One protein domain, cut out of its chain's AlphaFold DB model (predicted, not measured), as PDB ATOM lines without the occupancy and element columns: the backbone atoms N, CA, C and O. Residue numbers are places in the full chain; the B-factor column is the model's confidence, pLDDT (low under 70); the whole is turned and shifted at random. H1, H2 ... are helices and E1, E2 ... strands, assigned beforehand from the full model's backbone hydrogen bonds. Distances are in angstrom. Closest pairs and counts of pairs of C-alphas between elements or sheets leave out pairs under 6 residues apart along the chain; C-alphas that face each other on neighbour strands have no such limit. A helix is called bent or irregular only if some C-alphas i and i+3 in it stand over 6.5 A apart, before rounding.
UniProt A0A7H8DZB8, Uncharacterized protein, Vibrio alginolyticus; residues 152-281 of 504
ATOM      1  N   THR A 152       3.184  -0.281  62.708       64.75
ATOM      2  CA  THR A 152       4.583  -0.382  63.134       64.75
ATOM      3  C   THR A 152       5.485  -0.646  61.933       64.75
ATOM      4  O   THR A 152       5.259  -1.575  61.146       64.75
ATOM      5  N   LYS A 153       6.498   0.207  61.790       69.44
ATOM      6  CA  LYS A 153       7.571   0.051  60.816       69.44
ATOM      7  C   LYS A 153       8.523  -1.032  61.320       69.44
ATOM      8  O   LYS A 153       8.911  -1.011  62.483       69.44
ATOM      9  N   LEU A 154       8.824  -2.011  60.475       75.12
ATOM     10  CA  LEU A 154       9.753  -3.087  60.814       75.12
ATOM     11  C   LEU A 154      11.196  -2.564  60.809       75.12
ATOM     12  O   LEU A 154      11.504  -1.608  60.104       75.12
ATOM     13  N   GLY A 155      12.094  -3.210  61.550       78.12
ATOM     14  CA  GLY A 155      13.529  -2.913  61.444       78.12
ATOM     15  C   GLY A 155      14.133  -3.365  60.108       78.12
ATOM     16  O   GLY A 155      15.074  -2.751  59.626       78.12
ATOM     17  N   THR A 156      13.570  -4.408  59.488       83.06
ATOM     18  CA  THR A 156      14.036  -4.984  58.217       83.06
ATOM     19  C   THR A 156      12.826  -5.473  57.412       83.06
ATOM     20  O   THR A 156      11.871  -5.973  58.022       83.06
ATOM     21  N   PRO A 157      12.803  -5.314  56.072       85.25
ATOM     22  CA  PRO A 157      11.762  -5.893  55.227       85.25
ATOM     23  C   PRO A 157      11.635  -7.399  55.459       85.25
ATOM     24  O   PRO A 157      12.631  -8.070  55.716       85.25
ATOM     25  N   ARG A 158      10.423  -7.945  55.341       87.88
ATOM     26  CA  ARG A 158      10.153  -9.354  55.649       87.88
ATOM     27  C   ARG A 158       9.337 -10.034  54.558       87.88
ATOM     28  O   ARG A 158       8.239  -9.588  54.227       87.88
ATOM     29  N   LEU A 159       9.832 -11.161  54.060       89.19
ATOM     30  CA  LEU A 159       9.144 -12.047  53.128       89.19
ATOM     31  C   LEU A 159       8.861 -13.379  53.822       89.19
ATOM     32  O   LEU A 159       9.769 -14.027  54.322       89.19
ATOM     33  N   VAL A 160       7.601 -13.804  53.854       90.19
ATOM     34  CA  VAL A 160       7.190 -15.040  54.531       90.19
ATOM     35  C   VAL A 160       6.420 -15.931  53.573       90.19
ATOM     36  O   VAL A 160       5.426 -15.504  52.991       90.19
ATOM     37  N   VAL A 161       6.833 -17.191  53.465       90.31
ATOM     38  CA  VAL A 161       6.059 -18.261  52.830       90.31
ATOM     39  C   VAL A 161       5.786 -19.331  53.882       90.31
ATOM     40  O   VAL A 161       6.672 -20.085  54.287       90.31
ATOM     41  N   ASP A 162       4.546 -19.364  54.364       88.19
ATOM     42  CA  ASP A 162       4.082 -20.288  55.391       88.19
ATOM     43  C   ASP A 162       3.389 -21.493  54.752       88.19
ATOM     44  O   ASP A 162       2.298 -21.379  54.183       88.19
ATOM     45  N   LEU A 163       4.051 -22.647  54.848       89.38
ATOM     46  CA  LEU A 163       3.551 -23.942  54.394       89.38
ATOM     47  C   LEU A 163       3.334 -24.910  55.564       89.38
ATOM     48  O   LEU A 163       3.227 -26.115  55.354       89.38
ATOM     49  N   SER A 164       3.289 -24.408  56.801       84.19
ATOM     50  CA  SER A 164       3.207 -25.250  58.003       84.19
ATOM     51  C   SER A 164       1.919 -26.066  58.103       84.19
ATOM     52  O   SER A 164       1.921 -27.150  58.691       84.19
ATOM     53  N   GLU A 165       0.849 -25.563  57.486       82.25
ATOM     54  CA  GLU A 165      -0.462 -26.202  57.401       82.25
ATOM     55  C   GLU A 165      -0.575 -27.146  56.191       82.25
ATOM     56  O   GLU A 165      -1.605 -27.794  56.030       82.25
ATOM     57  N   LEU A 166       0.429 -27.226  55.304       80.81
ATOM     58  CA  LEU A 166       0.280 -27.971  54.055       80.81
ATOM     59  C   LEU A 166       0.334 -29.476  54.289       80.81
ATOM     60  O   LEU A 166       1.263 -29.984  54.922       80.81
ATOM     61  N   PRO A 167      -0.566 -30.228  53.651       82.06
ATOM     62  CA  PRO A 167      -0.419 -31.659  53.638       82.06
ATOM     63  C   PRO A 167       0.791 -32.151  52.852       82.06
ATOM     64  O   PRO A 167       1.145 -31.586  51.815       82.06
ATOM     65  N   THR A 168       1.373 -33.271  53.287       78.50
ATOM     66  CA  THR A 168       2.637 -33.801  52.748       78.50
ATOM     67  C   THR A 168       2.620 -33.976  51.230       78.50
ATOM     68  O   THR A 168       3.571 -33.581  50.561       78.50
ATOM     69  N   LYS A 169       1.527 -34.508  50.666       73.88
ATOM     70  CA  LYS A 169       1.406 -34.719  49.213       73.88
ATOM     71  C   LYS A 169       1.358 -33.403  48.435       73.88
ATOM     72  O   LYS A 169       1.991 -33.288  47.394       73.88
ATOM     73  N   VAL A 170       0.642 -32.402  48.948       80.81
ATOM     74  CA  VAL A 170       0.569 -31.070  48.326       80.81
ATOM     75  C   VAL A 170       1.923 -30.375  48.413       80.81
ATOM     76  O   VAL A 170       2.384 -29.793  47.436       80.81
ATOM     77  N   TYR A 171       2.581 -30.475  49.568       84.62
ATOM     78  CA  TYR A 171       3.901 -29.900  49.792       84.62
ATOM     79  C   TYR A 171       4.960 -30.473  48.839       84.62
ATOM     80  O   TYR A 171       5.750 -29.707  48.291       84.62
ATOM     81  N   GLN A 172       4.955 -31.789  48.601       78.94
ATOM     82  CA  GLN A 172       5.863 -32.439  47.648       78.94
ATOM     83  C   GLN A 172       5.668 -31.904  46.225       78.94
ATOM     84  O   GLN A 172       6.625 -31.417  45.626       78.94
ATOM     85  N   VAL A 173       4.424 -31.885  45.733       77.88
ATOM     86  CA  VAL A 173       4.100 -31.365  44.392       77.88
ATOM     87  C   VAL A 173       4.480 -29.885  44.259       77.88
ATOM     88  O   VAL A 173       5.024 -29.473  43.236       77.88
ATOM     89  N   LEU A 174       4.256 -29.081  45.305       84.94
ATOM     90  CA  LEU A 174       4.659 -27.675  45.332       84.94
ATOM     91  C   LEU A 174       6.188 -27.514  45.258       84.94
ATOM     92  O   LEU A 174       6.671 -26.677  44.502       84.94
ATOM     93  N   CYS A 175       6.954 -28.320  45.999       83.81
ATOM     94  CA  CYS A 175       8.422 -28.260  46.014       83.81
ATOM     95  C   CYS A 175       9.078 -28.765  44.719       83.81
ATOM     96  O   CYS A 175      10.232 -28.433  44.434       83.81
ATOM     97  N   GLU A 176       8.370 -29.581  43.943       80.88
ATOM     98  CA  GLU A 176       8.797 -30.032  42.617       80.88
ATOM     99  C   GLU A 176       8.447 -29.023  41.516       80.88
ATOM    100  O   GLU A 176       9.029 -29.071  40.432       80.88
ATOM    101  N   HIS A 177       7.550 -28.072  41.795       83.62
ATOM    102  CA  HIS A 177       7.107 -27.090  40.816       83.62
ATOM    103  C   HIS A 177       8.251 -26.139  40.401       83.62
ATOM    104  O   HIS A 177       8.843 -25.487  41.270       83.62
ATOM    105  N   PRO A 178       8.537 -25.959  39.093       80.31
ATOM    106  CA  PRO A 178       9.653 -25.126  38.631       80.31
ATOM    107  C   PRO A 178       9.605 -23.684  39.147       80.31
ATOM    108  O   PRO A 178      10.611 -23.161  39.608       80.31
ATOM    109  N   ALA A 179       8.427 -23.053  39.142       82.44
ATOM    110  CA  ALA A 179       8.272 -21.684  39.645       82.44
ATOM    111  C   ALA A 179       8.554 -21.554  41.155       82.44
ATOM    112  O   ALA A 179       9.058 -20.526  41.589       82.44
ATOM    113  N   TYR A 180       8.281 -22.600  41.944       86.56
ATOM    114  CA  TYR A 180       8.606 -22.614  43.369       86.56
ATOM    115  C   TYR A 180      10.101 -22.850  43.601       86.56
ATOM    116  O   TYR A 180      10.702 -22.201  44.448       86.56
ATOM    117  N   ARG A 181      10.716 -23.756  42.829       82.75
ATOM    118  CA  ARG A 181      12.161 -24.032  42.891       82.75
ATOM    119  C   ARG A 181      13.017 -22.847  42.468       82.75
ATOM    120  O   ARG A 181      14.084 -22.642  43.031       82.75
ATOM    121  N   ASN A 182      12.547 -22.096  41.477       80.50
ATOM    122  CA  ASN A 182      13.242 -20.921  40.964       80.50
ATOM    123  C   ASN A 182      13.074 -19.696  41.869       80.50
ATOM    124  O   ASN A 182      13.785 -18.714  41.680       80.50
ATOM    125  N   PHE A 183      12.147 -19.730  42.831       81.81
ATOM    126  CA  PHE A 183      12.008 -18.661  43.807       81.81
ATOM    127  C   PHE A 183      13.130 -18.751  44.846       81.81
ATOM    128  O   PHE A 183      13.291 -19.766  45.527       81.81
ATOM    129  N   HIS A 184      13.931 -17.690  44.943       77.56
ATOM    130  CA  HIS A 184      15.155 -17.697  45.728       77.56
ATOM    131  C   HIS A 184      14.872 -17.469  47.220       77.56
ATOM    132  O   HIS A 184      14.617 -16.354  47.668       77.56
ATOM    133  N   PHE A 185      14.927 -18.546  48.006       77.88
ATOM    134  CA  PHE A 185      14.847 -18.492  49.466       77.88
ATOM    135  C   PHE A 185      16.249 -18.334  50.074       77.88
ATOM    136  O   PHE A 185      16.818 -19.306  50.571       77.88
ATOM    137  N   ASP A 186      16.824 -17.133  50.010       80.25
ATOM    138  CA  ASP A 186      18.096 -16.848  50.684       80.25
ATOM    139  C   ASP A 186      17.868 -16.403  52.132       80.25
ATOM    140  O   ASP A 186      17.748 -15.219  52.444       80.25
ATOM    141  N   GLU A 187      17.803 -17.384  53.030       79.00
ATOM    142  CA  GLU A 187      17.634 -17.164  54.471       79.00
ATOM    143  C   GLU A 187      18.874 -16.526  55.132       79.00
ATOM    144  O   GLU A 187      18.829 -16.188  56.314       79.00
ATOM    145  N   THR A 188      19.982 -16.349  54.399       79.62
ATOM    146  CA  THR A 188      21.225 -15.751  54.923       79.62
ATOM    147  C   THR A 188      21.316 -14.239  54.720       79.62
ATOM    148  O   THR A 188      22.241 -13.602  55.231       79.62
ATOM    149  N   ARG A 189      20.346 -13.647  54.011       81.06
ATOM    150  CA  ARG A 189      20.273 -12.203  53.773       81.06
ATOM    151  C   ARG A 189      20.087 -11.417  55.066       81.06
ATOM    152  O   ARG A 189      19.324 -11.790  55.952       81.06
ATOM    153  N   THR A 190      20.767 -10.277  55.142       81.81
ATOM    154  CA  THR A 190      20.654  -9.327  56.260       81.81
ATOM    155  C   THR A 190      19.805  -8.105  55.916       81.81
ATOM    156  O   THR A 190      19.396  -7.373  56.810       81.81
ATOM    157  N   ASP A 191      19.575  -7.855  54.626       81.81
ATOM    158  CA  ASP A 191      18.798  -6.733  54.093       81.81
ATOM    159  C   ASP A 191      17.295  -7.042  53.974       81.81
ATOM    160  O   ASP A 191      16.483  -6.120  53.969       81.81
ATOM    161  N   VAL A 192      16.912  -8.323  53.921       84.19
ATOM    162  CA  VAL A 192      15.522  -8.803  53.971       84.19
ATOM    163  C   VAL A 192      15.455 -10.084  54.796       84.19
ATOM    164  O   VAL A 192      16.202 -11.025  54.553       84.19
ATOM    165  N   GLU A 193      14.508 -10.159  55.726       87.75
ATOM    166  CA  GLU A 193      14.215 -11.377  56.475       87.75
ATOM    167  C   GLU A 193      13.324 -12.306  55.635       87.75
ATOM    168  O   GLU A 193      12.124 -12.059  55.471       87.75
ATOM    169  N   ILE A 194      13.906 -13.376  55.091       87.19
ATOM    170  CA  ILE A 194      13.192 -14.396  54.315       87.19
ATOM    171  C   ILE A 194      12.870 -15.586  55.225       87.19
ATOM    172  O   ILE A 194      13.765 -16.252  55.733       87.19
ATOM    173  N   ILE A 195      11.581 -15.864  55.429       87.25
ATOM    174  CA  ILE A 195      11.090 -16.919  56.322       87.25
ATOM    175  C   ILE A 195      10.320 -17.964  55.518       87.25
ATOM    176  O   ILE A 195       9.264 -17.675  54.944       87.25
ATOM    177  N   ARG A 196      10.782 -19.215  55.562       88.25
ATOM    178  CA  ARG A 196      10.073 -20.369  55.005       88.25
ATOM    179  C   ARG A 196       9.666 -21.334  56.115       88.25
ATOM    180  O   ARG A 196      10.498 -22.025  56.694       88.25
ATOM    181  N   LYS A 197       8.364 -21.442  56.391       86.62
ATOM    182  CA  LYS A 197       7.861 -22.434  57.358       86.62
ATOM    183  C   LYS A 197       7.467 -23.716  56.641       86.62
ATOM    184  O   LYS A 197       6.670 -23.684  55.705       86.62
ATOM    185  N   GLN A 198       8.020 -24.835  57.089       83.62
ATOM    186  CA  GLN A 198       7.752 -26.161  56.533       83.62
ATOM    187  C   GLN A 198       6.581 -26.850  57.256       83.62
ATOM    188  O   GLN A 198       6.286 -26.476  58.395       83.62
ATOM    189  N   PRO A 199       5.920 -27.844  56.625       81.19
ATOM    190  CA  PRO A 199       4.834 -28.604  57.236       81.19
ATOM    191  C   PRO A 199       5.212 -29.158  58.608       81.19
ATOM    192  O   PRO A 199       6.259 -29.785  58.770       81.19
ATOM    193  N   SER A 200       4.335 -28.959  59.588       68.50
ATOM    194  CA  SER A 200       4.476 -29.586  60.904       68.50
ATOM    195  C   SER A 200       3.790 -30.958  60.913       68.50
ATOM    196  O   SER A 200       2.802 -31.169  60.215       68.50
ATOM    197  N   SER A 201       4.270 -31.909  61.720       54.97
ATOM    198  CA  SER A 201       3.687 -33.260  61.855       54.97
ATOM    199  C   SER A 201       2.320 -33.290  62.569       54.97
ATOM    200  O   SER A 201       1.890 -34.333  63.061       54.97
ATOM    201  N   VAL A 202       1.656 -32.141  62.694       50.75
ATOM    202  CA  VAL A 202       0.409 -31.948  63.438       50.75
ATOM    203  C   VAL A 202      -0.784 -32.323  62.554       50.75
ATOM    204  O   VAL A 202      -0.734 -32.191  61.333       50.75
ATOM    205  N   ARG A 203      -1.868 -32.819  63.171       50.69
ATOM    206  CA  ARG A 203      -3.121 -33.161  62.478       50.69
ATOM    207  C   ARG A 203      -3.601 -31.978  61.632       50.69
ATOM    208  O   ARG A 203      -3.996 -30.947  62.169       50.69
ATOM    209  N   LEU A 204      -3.565 -32.167  60.318       56.06
ATOM    210  CA  LEU A 204      -3.978 -31.188  59.322       56.06
ATOM    211  C   LEU A 204      -5.495 -30.999  59.402       56.06
ATOM    212  O   LEU A 204      -6.247 -31.973  59.383       56.06
ATOM    213  N   THR A 205      -5.939 -29.752  59.505       57.38
ATOM    214  CA  THR A 205      -7.352 -29.395  59.373       57.38
ATOM    215  C   THR A 205      -7.732 -29.370  57.894       57.38
ATOM    216  O   THR A 205      -6.905 -29.076  57.030       57.38
ATOM    217  N   ASP A 206      -9.002 -29.627  57.576       61.72
ATOM    218  CA  ASP A 206      -9.490 -29.547  56.192       61.72
ATOM    219  C   ASP A 206      -9.463 -28.121  55.620       61.72
ATOM    220  O   ASP A 206      -9.701 -27.956  54.428       61.72
ATOM    221  N   ASP A 207      -9.117 -27.097  56.410       67.56
ATOM    222  CA  ASP A 207      -9.009 -25.689  55.998       67.56
ATOM    223  C   ASP A 207      -7.558 -25.180  55.888       67.56
ATOM    224  O   ASP A 207      -7.303 -23.981  55.940       67.56
ATOM    225  N   TRP A 208      -6.587 -26.081  55.712       81.44
ATOM    226  CA  TRP A 208      -5.196 -25.686  55.476       81.44
ATOM    227  C   TRP A 208      -5.044 -24.677  54.327       81.44
ATOM    228  O   TRP A 208      -5.720 -24.796  53.293       81.44
ATOM    229  N   LYS A 209      -4.114 -23.726  54.486       82.75
ATOM    230  CA  LYS A 209      -3.782 -22.709  53.476       82.75
ATOM    231  C   LYS A 209      -2.276 -22.617  53.203       82.75
ATOM    232  O   LYS A 209      -1.451 -22.743  54.099       82.75
ATOM    233  N   ILE A 210      -1.932 -22.286  51.964       87.25
ATOM    234  CA  ILE A 210      -0.656 -21.683  51.573       87.25
ATOM    235  C   ILE A 210      -0.756 -20.195  51.889       87.25
ATOM    236  O   ILE A 210      -1.609 -19.511  51.317       87.25
ATOM    237  N   ARG A 211       0.106 -19.675  52.767       88.44
ATOM    238  CA  ARG A 211       0.147 -18.235  53.057       88.44
ATOM    239  C   ARG A 211       1.458 -17.648  52.561       88.44
ATOM    240  O   ARG A 211       2.524 -18.132  52.921       88.44
ATOM    241  N   ALA A 212       1.384 -16.597  51.759       88.94
ATOM    242  CA  ALA A 212       2.551 -15.856  51.307       88.94
ATOM    243  C   ALA A 212       2.382 -14.376  51.633       88.94
ATOM    244  O   ALA A 212       1.306 -13.809  51.433       88.94
ATOM    245  N   SER A 213       3.436 -13.734  52.123       87.50
ATOM    246  CA  SER A 213       3.390 -12.314  52.428       87.50
ATOM    247  C   SER A 213       4.699 -11.590  52.234       87.50
ATOM    248  O   SER A 213       5.751 -12.145  52.543       87.50
ATOM    249  N   PHE A 214       4.614 -10.327  51.832       87.25
ATOM    250  CA  PHE A 214       5.779  -9.461  51.721       87.25
ATOM    251  C   PHE A 214       5.519  -8.086  52.330       87.25
ATOM    252  O   PHE A 214       4.653  -7.334  51.881       87.25
ATOM    253  N   ASP A 215       6.265  -7.768  53.380       84.50
ATOM    254  CA  ASP A 215       6.135  -6.549  54.156       84.50
ATOM    255  C   ASP A 215       7.404  -5.710  54.029       84.50
ATOM    256  O   ASP A 215       8.439  -6.036  54.608       84.50
ATOM    257  N   VAL A 216       7.322  -4.628  53.257       81.75
ATOM    258  CA  VAL A 216       8.460  -3.734  53.008       81.75
ATOM    259  C   VAL A 216       8.312  -2.382  53.698       81.75
ATOM    260  O   VAL A 216       9.081  -1.457  53.444       81.75
ATOM    261  N   TRP A 217       7.341  -2.249  54.603       81.50
ATOM    262  CA  TRP A 217       7.259  -1.093  55.494       81.50
ATOM    263  C   TRP A 217       8.270  -1.259  56.626       81.50
ATOM    264  O   TRP A 217       7.931  -1.563  57.773       81.50
ATOM    265  N   ALA A 218       9.535  -1.084  56.267       77.62
ATOM    266  CA  ALA A 218      10.670  -1.276  57.143       77.62
ATOM    267  C   ALA A 218      11.661  -0.113  57.062       77.62
ATOM    268  O   ALA A 218      11.576   0.751  56.185       77.62
ATOM    269  N   GLU A 219      12.561  -0.044  58.033       69.44
ATOM    270  CA  GLU A 219      13.732   0.823  58.004       69.44
ATOM    271  C   GLU A 219      14.760   0.250  57.016       69.44
ATOM    272  O   GLU A 219      15.105  -0.923  57.085       69.44
ATOM    273  N   GLY A 220      15.210   1.068  56.060       67.12
ATOM    274  CA  GLY A 220      16.154   0.657  55.017       67.12
ATOM    275  C   GLY A 220      15.568   0.652  53.604       67.12
ATOM    276  O   GLY A 220      14.357   0.767  53.402       67.12
ATOM    277  N   ASP A 221      16.465   0.564  52.625       71.50
ATOM    278  CA  ASP A 221      16.105   0.440  51.217       71.50
ATOM    279  C   ASP A 221      15.689  -0.994  50.895       71.50
ATOM    280  O   ASP A 221      16.202  -1.958  51.460       71.50
ATOM    281  N   ILE A 222      14.747  -1.133  49.965       73.56
ATOM    282  CA  ILE A 222      14.210  -2.433  49.576       73.56
ATOM    283  C   ILE A 222      14.991  -2.929  48.355       73.56
ATOM    284  O   ILE A 222      14.990  -2.242  47.327       73.56
ATOM    285  N   PRO A 223      15.610  -4.118  48.414       76.06
ATOM    286  CA  PRO A 223      16.327  -4.664  47.273       76.06
ATOM    287  C   PRO A 223      15.380  -4.939  46.094       76.06
ATOM    288  O   PRO A 223      14.360  -5.623  46.222       76.06
ATOM    289  N   MET A 224      15.699  -4.369  44.929       74.12
ATOM    290  CA  MET A 224      14.857  -4.456  43.728       74.12
ATOM    291  C   MET A 224      14.761  -5.876  43.163       74.12
ATOM    292  O   MET A 224      13.740  -6.235  42.580       74.12
ATOM    293  N   ASP A 225      15.806  -6.680  43.338       77.50
ATOM    294  CA  ASP A 225      15.829  -8.108  43.027       77.50
ATOM    295  C   ASP A 225      14.750  -8.864  43.816       77.50
ATOM    296  O   ASP A 225      13.931  -9.555  43.216       77.50
ATOM    297  N   VAL A 226      14.642  -8.620  45.126       78.88
ATOM    298  CA  VAL A 226      13.633  -9.265  45.986       78.88
ATOM    299  C   VAL A 226      12.212  -8.829  45.616       78.88
ATOM    300  O   VAL A 226      11.287  -9.642  45.627       78.88
ATOM    301  N   ILE A 227      12.015  -7.559  45.237       75.06
ATOM    302  CA  ILE A 227      10.717  -7.080  44.728       75.06
ATOM    303  C   ILE A 227      10.340  -7.813  43.437       75.06
ATOM    304  O   ILE A 227       9.191  -8.235  43.290       75.06
ATOM    305  N   ASN A 228      11.282  -7.959  42.503       76.56
ATOM    306  CA  ASN A 228      11.031  -8.634  41.232       76.56
ATOM    307  C   ASN A 228      10.691 -10.114  41.446       76.56
ATOM    308  O   ASN A 228       9.691 -10.591  40.902       76.56
ATOM    309  N   ASP A 229      11.448 -10.806  42.298       78.38
ATOM    310  CA  ASP A 229      11.197 -12.204  42.648       78.38
ATOM    311  C   ASP A 229       9.833 -12.375  43.325       78.38
ATOM    312  O   ASP A 229       9.070 -13.280  42.973       78.38
ATOM    313  N   TRP A 230       9.469 -11.467  44.240       82.38
ATOM    314  CA  TRP A 230       8.148 -11.455  44.867       82.38
ATOM    315  C   TRP A 230       7.025 -11.282  43.846       82.38
ATOM    316  O   TRP A 230       6.029 -11.999  43.916       82.38
ATOM    317  N   VAL A 231       7.155 -10.347  42.900       75.31
ATOM    318  CA  VAL A 231       6.125 -10.108  41.878       75.31
ATOM    319  C   VAL A 231       5.920 -11.354  41.016       75.31
ATOM    320  O   VAL A 231       4.777 -11.769  40.826       75.31
ATOM    321  N   ILE A 232       7.003 -11.996  40.571       75.94
ATOM    322  CA  ILE A 232       6.941 -13.224  39.764       75.94
ATOM    323  C   ILE A 232       6.275 -14.360  40.554       75.94
ATOM    324  O   ILE A 232       5.363 -15.022  40.051       75.94
ATOM    325  N   PHE A 233       6.695 -14.570  41.804       82.06
ATOM    326  CA  PHE A 233       6.130 -15.601  42.673       82.06
ATOM    327  C   PHE A 233       4.655 -15.354  42.988       82.06
ATOM    328  O   PHE A 233       3.837 -16.270  42.884       82.06
ATOM    329  N   LYS A 234       4.304 -14.112  43.336       81.81
ATOM    330  CA  LYS A 234       2.933 -13.682  43.626       81.81
ATOM    331  C   LYS A 234       2.019 -13.928  42.430       81.81
ATOM    332  O   LYS A 234       0.958 -14.530  42.594       81.81
ATOM    333  N   ASP A 235       2.423 -13.493  41.240       74.94
ATOM    334  CA  ASP A 235       1.622 -13.647  40.023       74.94
ATOM    335  C   ASP A 235       1.415 -15.119  39.655       74.94
ATOM    336  O   ASP A 235       0.353 -15.494  39.151       74.94
ATOM    337  N   TRP A 236       2.402 -15.973  39.930       84.50
ATOM    338  CA  TRP A 236       2.271 -17.415  39.760       84.50
ATOM    339  C   TRP A 236       1.326 -18.041  40.797       84.50
ATOM    340  O   TRP A 236       0.348 -18.684  40.415       84.50
ATOM    341  N   ILE A 237       1.558 -17.838  42.099       82.44
ATOM    342  CA  ILE A 237       0.787 -18.526  43.149       82.44
ATOM    343  C   ILE A 237      -0.684 -18.079  43.175       82.44
ATOM    344  O   ILE A 237      -1.578 -18.880  43.458       82.44
ATOM    345  N   LEU A 238      -0.973 -16.826  42.795       76.38
ATOM    346  CA  LEU A 238      -2.340 -16.307  42.690       76.38
ATOM    347  C   LEU A 238      -3.175 -16.988  41.594       76.38
ATOM    348  O   LEU A 238      -4.405 -16.928  41.659       76.38
ATOM    349  N   ARG A 239      -2.563 -17.709  40.641       72.44
ATOM    350  CA  ARG A 239      -3.299 -18.535  39.661       72.44
ATOM    351  C   ARG A 239      -4.114 -19.640  40.329       72.44
ATOM    352  O   ARG A 239      -5.130 -20.069  39.790       72.44
ATOM    353  N   PHE A 240      -3.703 -20.060  41.524       73.81
ATOM    354  CA  PHE A 240      -4.360 -21.106  42.299       73.81
ATOM    355  C   PHE A 240      -5.320 -20.563  43.366       73.81
ATOM    356  O   PHE A 240      -5.895 -21.346  44.119       73.81
ATOM    357  N   ASN A 241      -5.553 -19.246  43.431       67.19
ATOM    358  CA  ASN A 241      -6.423 -18.617  44.438       67.19
ATOM    359  C   ASN A 241      -7.870 -19.164  44.409       67.19
ATOM    360  O   ASN A 241      -8.540 -19.235  45.434       67.19
ATOM    361  N   ALA A 242      -8.318 -19.666  43.251       61.94
ATOM    362  CA  ALA A 242      -9.638 -20.279  43.047       61.94
ATOM    363  C   ALA A 242      -9.866 -21.580  43.806       61.94
ATOM    364  O   ALA A 242     -11.006 -21.983  44.011       61.94
ATOM    365  N   THR A 243      -8.797 -22.206  44.282       66.75
ATOM    366  CA  THR A 243      -8.894 -23.360  45.178       66.75
ATOM    367  C   THR A 243      -9.359 -22.968  46.584       66.75
ATOM    368  O   THR A 243      -9.683 -23.841  47.383       66.75
ATOM    369  N   GLY A 244      -9.331 -21.673  46.931       66.50
ATOM    370  CA  GLY A 244      -9.526 -21.198  48.301       66.50
ATOM    371  C   GLY A 244      -8.396 -21.601  49.254       66.50
ATOM    372  O   GLY A 244      -8.519 -21.398  50.459       66.50
ATOM    373  N   ARG A 245      -7.301 -22.186  48.743       76.31
ATOM    374  CA  ARG A 245      -6.141 -22.654  49.521       76.31
ATOM    375  C   ARG A 245      -4.988 -21.663  49.540       76.31
ATOM    376  O   ARG A 245      -4.020 -21.911  50.241       76.31
ATOM    377  N   VAL A 246      -5.054 -20.565  48.790       78.00
ATOM    378  CA  VAL A 246      -3.957 -19.597  48.667       78.00
ATOM    379  C   VAL A 246      -4.357 -18.274  49.300       78.00
ATOM    380  O   VAL A 246      -5.394 -17.709  48.973       78.00
ATOM    381  N   HIS A 247      -3.522 -17.768  50.198       81.25
ATOM    382  CA  HIS A 247      -3.686 -16.475  50.846       81.25
ATOM    383  C   HIS A 247      -2.426 -15.652  50.623       81.25
ATOM    384  O   HIS A 247      -1.358 -16.000  51.124       81.25
ATOM    385  N   VAL A 248      -2.554 -14.548  49.892       75.62
ATOM    386  CA  VAL A 248      -1.438 -13.636  49.638       75.62
ATOM    387  C   VAL A 248      -1.773 -12.249  50.155       75.62
ATOM    388  O   VAL A 248      -2.900 -11.775  49.978       75.62
ATOM    389  N   TRP A 249      -0.802 -11.584  50.772       80.81
ATOM    390  CA  TRP A 249      -0.878 -10.154  51.061       80.81
ATOM    391  C   TRP A 249       0.486  -9.480  50.911       80.81
ATOM    392  O   TRP A 249       1.519 -10.118  51.075       80.81
ATOM    393  N   ASP A 250       0.515  -8.192  50.594       74.81
ATOM    394  CA  ASP A 250       1.753  -7.414  50.603       74.81
ATOM    395  C   ASP A 250       1.551  -5.984  51.110       74.81
ATOM    396  O   ASP A 250       0.439  -5.470  51.178       74.81
ATOM    397  N   ARG A 251       2.643  -5.346  51.529       75.00
ATOM    398  CA  ARG A 251       2.685  -3.940  51.947       75.00
ATOM    399  C   ARG A 251       3.837  -3.250  51.229       75.00
ATOM    400  O   ARG A 251       4.893  -3.056  51.809       75.00
ATOM    401  N   LEU A 252       3.625  -2.936  49.945       67.94
ATOM    402  CA  LEU A 252       4.642  -2.373  49.038       67.94
ATOM    403  C   LEU A 252       4.754  -0.841  49.068       67.94
ATOM    404  O   LEU A 252       5.784  -0.291  48.686       67.94
ATOM    405  N   LYS A 253       3.687  -0.134  49.461       59.78
ATOM    406  CA  LYS A 253       3.616   1.336  49.434       59.78
ATOM    407  C   LYS A 253       2.979   1.861  50.717       59.78
ATOM    408  O   LYS A 253       1.760   1.850  50.857       59.78
ATOM    409  N   GLY A 254       3.805   2.361  51.631       61.41
ATOM    410  CA  GLY A 254       3.335   2.942  52.888       61.41
ATOM    411  C   GLY A 254       2.918   1.892  53.923       61.41
ATOM    412  O   GLY A 254       3.375   0.756  53.897       61.41
ATOM    413  N   HIS A 255       2.057   2.294  54.855       58.66
ATOM    414  CA  HIS A 255       1.679   1.501  56.029       58.66
ATOM    415  C   HIS A 255       0.529   0.509  55.766       58.66
ATOM    416  O   HIS A 255       0.245  -0.329  56.625       58.66
ATOM    417  N   THR A 256      -0.112   0.567  54.595       54.84
ATOM    418  CA  THR A 256      -1.319  -0.208  54.271       54.84
ATOM    419  C   THR A 256      -0.990  -1.622  53.798       54.84
ATOM    420  O   THR A 256      -0.216  -1.812  52.861       54.84
ATOM    421  N   LYS A 257      -1.625  -2.623  54.417       62.94
ATOM    422  CA  LYS A 257      -1.567  -4.021  53.970       62.94
ATOM    423  C   LYS A 257      -2.624  -4.268  52.895       62.94
ATOM    424  O   LYS A 257      -3.799  -3.966  53.103       62.94
ATOM    425  N   LEU A 258      -2.201  -4.846  51.779       58.34
ATOM    426  CA  LEU A 258      -3.041  -5.233  50.652       58.34
ATOM    427  C   LEU A 258      -3.248  -6.742  50.683       58.34
ATOM    428  O   LEU A 258      -2.300  -7.497  50.477       58.34
ATOM    429  N   GLN A 259      -4.477  -7.194  50.922       64.31
ATOM    430  CA  GLN A 259      -4.818  -8.613  50.857       64.31
ATOM    431  C   GLN A 259      -5.477  -8.948  49.517       64.31
ATOM    432  O   GLN A 259      -6.420  -8.288  49.079       64.31
ATOM    433  N   TYR A 260      -5.012 -10.017  48.872       57.59
ATOM    434  CA  TYR A 260      -5.555 -10.473  47.595       57.59
ATOM    435  C   TYR A 260      -6.648 -11.509  47.849       57.59
ATOM    436  O   TYR A 260      -6.367 -12.647  48.226       57.59
ATOM    437  N   LYS A 261      -7.905 -11.120  47.626       49.41
ATOM    438  CA  LYS A 261      -9.064 -12.016  47.720       49.41
ATOM    439  C   LYS A 261      -9.579 -12.336  46.324       49.41
ATOM    440  O   LYS A 261      -9.577 -11.476  45.444       49.41
ATOM    441  N   LEU A 262     -10.004 -13.574  46.105       47.00
ATOM    442  CA  LEU A 262     -10.640 -13.977  44.860       47.00
ATOM    443  C   LEU A 262     -12.156 -13.993  45.025       47.00
ATOM    444  O   LEU A 262     -12.664 -14.605  45.961       47.00
ATOM    445  N   GLN A 263     -12.860 -13.376  44.081       38.50
ATOM    446  CA  GLN A 263     -14.291 -13.551  43.898       38.50
ATOM    447  C   GLN A 263     -14.524 -14.254  42.561       38.50
ATOM    448  O   GLN A 263     -13.926 -13.933  41.531       38.50
ATOM    449  N   VAL A 264     -15.368 -15.273  42.592       40.34
ATOM    450  CA  VAL A 264     -15.600 -16.180  41.473       40.34
ATOM    451  C   VAL A 264     -17.054 -16.007  41.040       40.34
ATOM    452  O   VAL A 264     -17.924 -15.946  41.906       40.34
ATOM    453  N   SER A 265     -17.332 -15.867  39.736       37.88
ATOM    454  CA  SER A 265     -18.719 -15.903  39.241       37.88
ATOM    455  C   SER A 265     -19.368 -17.237  39.629       37.88
ATOM    456  O   SER A 265     -18.681 -18.259  39.547       37.88
ATOM    457  N   PRO A 266     -20.667 -17.267  39.982       36.34
ATOM    458  CA  PRO A 266     -21.400 -18.511  40.243       36.34
ATOM    459  C   PRO A 266     -21.304 -19.532  39.096       36.34
ATOM    460  O   PRO A 266     -21.343 -20.738  39.315       36.34
ATOM    461  N   GLU A 267     -21.125 -19.055  37.863       38.34
ATOM    462  CA  GLU A 267     -21.026 -19.880  36.652       38.34
ATOM    463  C   GLU A 267     -19.633 -20.488  36.435       38.34
ATOM    464  O   GLU A 267     -19.442 -21.341  35.566       38.34
ATOM    465  N   PHE A 268     -18.632 -20.029  37.189       42.44
ATOM    466  CA  PHE A 268     -17.255 -20.453  37.021       42.44
ATOM    467  C   PHE A 268     -17.032 -21.840  37.616       42.44
ATOM    468  O   PHE A 268     -17.142 -22.047  38.827       42.44
ATOM    469  N   LYS A 269     -16.629 -22.791  36.777       50.00
ATOM    470  CA  LYS A 269     -16.320 -24.145  37.228       50.00
ATOM    471  C   LYS A 269     -14.820 -24.296  37.425       50.00
ATOM    472  O   LYS A 269     -14.006 -23.767  36.676       50.00
ATOM    473  N   VAL A 270     -14.425 -25.121  38.390       50.31
ATOM    474  CA  VAL A 270     -13.016 -25.503  38.596       50.31
ATOM    475  C   VAL A 270     -12.405 -26.114  37.320       50.31
ATOM    476  O   VAL A 270     -11.224 -25.925  37.043       50.31
ATOM    477  N   THR A 271     -13.213 -26.760  36.473       50.56
ATOM    478  CA  THR A 271     -12.815 -27.245  35.137       50.56
ATOM    479  C   THR A 271     -12.338 -26.136  34.194       50.56
ATOM    480  O   THR A 271     -11.547 -26.396  33.290       50.56
ATOM    481  N   ASP A 272     -12.771 -24.895  34.405       52.84
ATOM    482  CA  ASP A 272     -12.331 -23.743  33.618       52.84
ATOM    483  C   ASP A 272     -10.925 -23.276  34.013       52.84
ATOM    484  O   ASP A 272     -10.266 -22.628  33.200       52.84
ATOM    485  N   LEU A 273     -10.440 -23.626  35.216       56.59
ATOM    486  CA  LEU A 273      -9.029 -23.461  35.595       56.59
ATOM    487  C   LEU A 273      -8.154 -24.430  34.803       56.59
ATOM    488  O   LEU A 273      -7.174 -24.003  34.204       56.59
ATOM    489  N   PHE A 274      -8.544 -25.709  34.740       54.22
ATOM    490  CA  PHE A 274      -7.802 -26.743  34.010       54.22
ATOM    491  C   PHE A 274      -7.617 -26.392  32.532       54.22
ATOM    492  O   PHE A 274      -6.516 -26.507  32.010       54.22
ATOM    493  N   LYS A 275      -8.654 -25.861  31.873       56.34
ATOM    494  CA  LYS A 275      -8.586 -25.427  30.464       56.34
ATOM    495  C   LYS A 275      -7.625 -24.257  30.206       56.34
ATOM    496  O   LYS A 275      -7.325 -23.969  29.052       56.34
ATOM    497  N   LYS A 276      -7.196 -23.545  31.251       54.47
ATOM    498  CA  LYS A 276      -6.348 -22.343  31.155       54.47
ATOM    499  C   LYS A 276      -4.931 -22.558  31.655       54.47
ATOM    500  O   LYS A 276      -4.086 -21.693  31.433       54.47
ATOM    501  N   MET A 277      -4.666 -23.696  32.288       63.56
ATOM    502  CA  MET A 277      -3.308 -24.113  32.596       63.56
ATOM    503  C   MET A 277      -2.686 -24.687  31.322       63.56
ATOM    504  O   MET A 277      -3.143 -25.695  30.795       63.56
ATOM    505  N   SER A 278      -1.652 -24.028  30.804       56.50
ATOM    506  CA  SER A 278      -0.867 -24.531  29.668       56.50
ATOM    507  C   SER A 278       0.294 -25.432  30.100       56.50
ATOM    508  O   SER A 278       0.880 -26.117  29.268       56.50
ATOM    509  N   SER A 279       0.636 -25.424  31.391       72.56
ATOM    510  CA  SER A 279       1.746 -26.178  31.972       72.56
ATOM    511  C   SER A 279       1.251 -27.451  32.659       72.56
ATOM    512  O   SER A 279       0.309 -27.422  33.460       72.56
ATOM    513  N   GLU A 280       1.927 -28.568  32.389       67.88
ATOM    514  CA  GLU A 280       1.705 -29.846  33.074       67.88
ATOM    515  C   GLU A 280       1.961 -29.716  34.585       67.88
ATOM    516  O   GLU A 280       1.178 -30.204  35.399       67.88
ATOM    517  N   HIS A 281       2.995 -28.965  34.978       71.25
ATOM    518  CA  HIS A 281       3.306 -28.710  36.385       71.25
ATOM    519  C   HIS A 281       2.212 -27.897  37.092       71.25
ATOM    520  O   HIS A 281       1.837 -28.240  38.216       71.25
TER     521      HIS A 281
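What this domain is: This is residues 152 to 281 of the 504 residues of an uncharacterized protein of Vibrio alginolyticus (UniProt A0A7H8DZB8). Picture one twisted five-stranded sheet, E2, E1, E3, E4 and E5, with the long helix H3 over one face and no named helix over the other. The short helix H2 sits beside H3, while H1 and H4 lie off the sheet, away from its middle. The printed part has 130 residues with four named helices and five named strands, running E1 H1 H2 E2 E3 H3 E4 E5 H4; the class is mixed, helices and strands. The sheet's order is E2 E1 E3 E4 E5, mixed parallel and antiparallel. It is compact, with a radius of gyration of the C-alphas of 15.7 A and spans of 45 by 34 by 27 A.

Where its parts are: Find C-alpha 158 at (10.153, -9.354, 55.649); there E1 begins and runs to residue 162. H1 follows at residues 168 to 176, 12.4 A long, then H2 at 178 to 181. E2 is residues 193 to 197 and E3 residues 210 to 215, 16.8 A. Look next at C-alpha 224, at (14.857, -4.456, 43.728), where H3 starts; it runs 30.4 A to residue 243. E4 is residues 246 to 251, 17.3 A, and E5 residues 258 to 264, 19.0 A. H4, residues 270 to 274, ends at C-alpha 274, at (-7.802, -26.743, 34.010).

How they stand to each other: Start at the inner strands E1 and E3, which are antiparallel, with N 160 and O 213 2.8 A apart. E2, an edge strand, is parallel to E1, with N 195 and O 159 at 2.8 A. On the other side, E4 is parallel to E3, with N 247 and O 210 at 2.8 A. E4 and the edge strand E5 form an antiparallel hairpin, with N 258 and O 250 at 2.8 A. H3 is on the sheet at a height of 8.5 A, over E3 and E4, its closest C-alphas to E4 being Phe 240 and Val 246, 6.6 A. On the local plane it stands at 28 degrees to E4, only just along the strands. H3 has a kink of 31 degrees near residue 236 and is irregular, with C-alphas 239 and 242 7.4 A apart. H2 only just touches H3, with 3 pairs of C-alphas within 8 A; the closest are Ala 179 and Phe 233, 7.1 A. H1 and H2 are close but not clearly touching, the C-alphas of Cys 175 and Arg 181 being 6.5 A apart. H4 is close to H3 but not clearly touching, with Ala 242 and Val 270 as closest C-alphas, 7.6 A. In H1 every O i to N i+4 pair is within hydrogen-bond range, in H3 11 of 16, in H4 0 of 1 beside 2 of 2 O i to N i+3 pairs; H2 is too short for an O i to N i+4 pair.

The domain as a whole: The C-alphas farthest apart, those of Thr 190 and Glu 267, are 47.3 A apart. The printed part has no cut; the links H2 to E2 and E2 to E3 are long. Mean pLDDT of the printed part is 72.8, and 44 residues are under 70, among them 200 to 207 and 252 to 278.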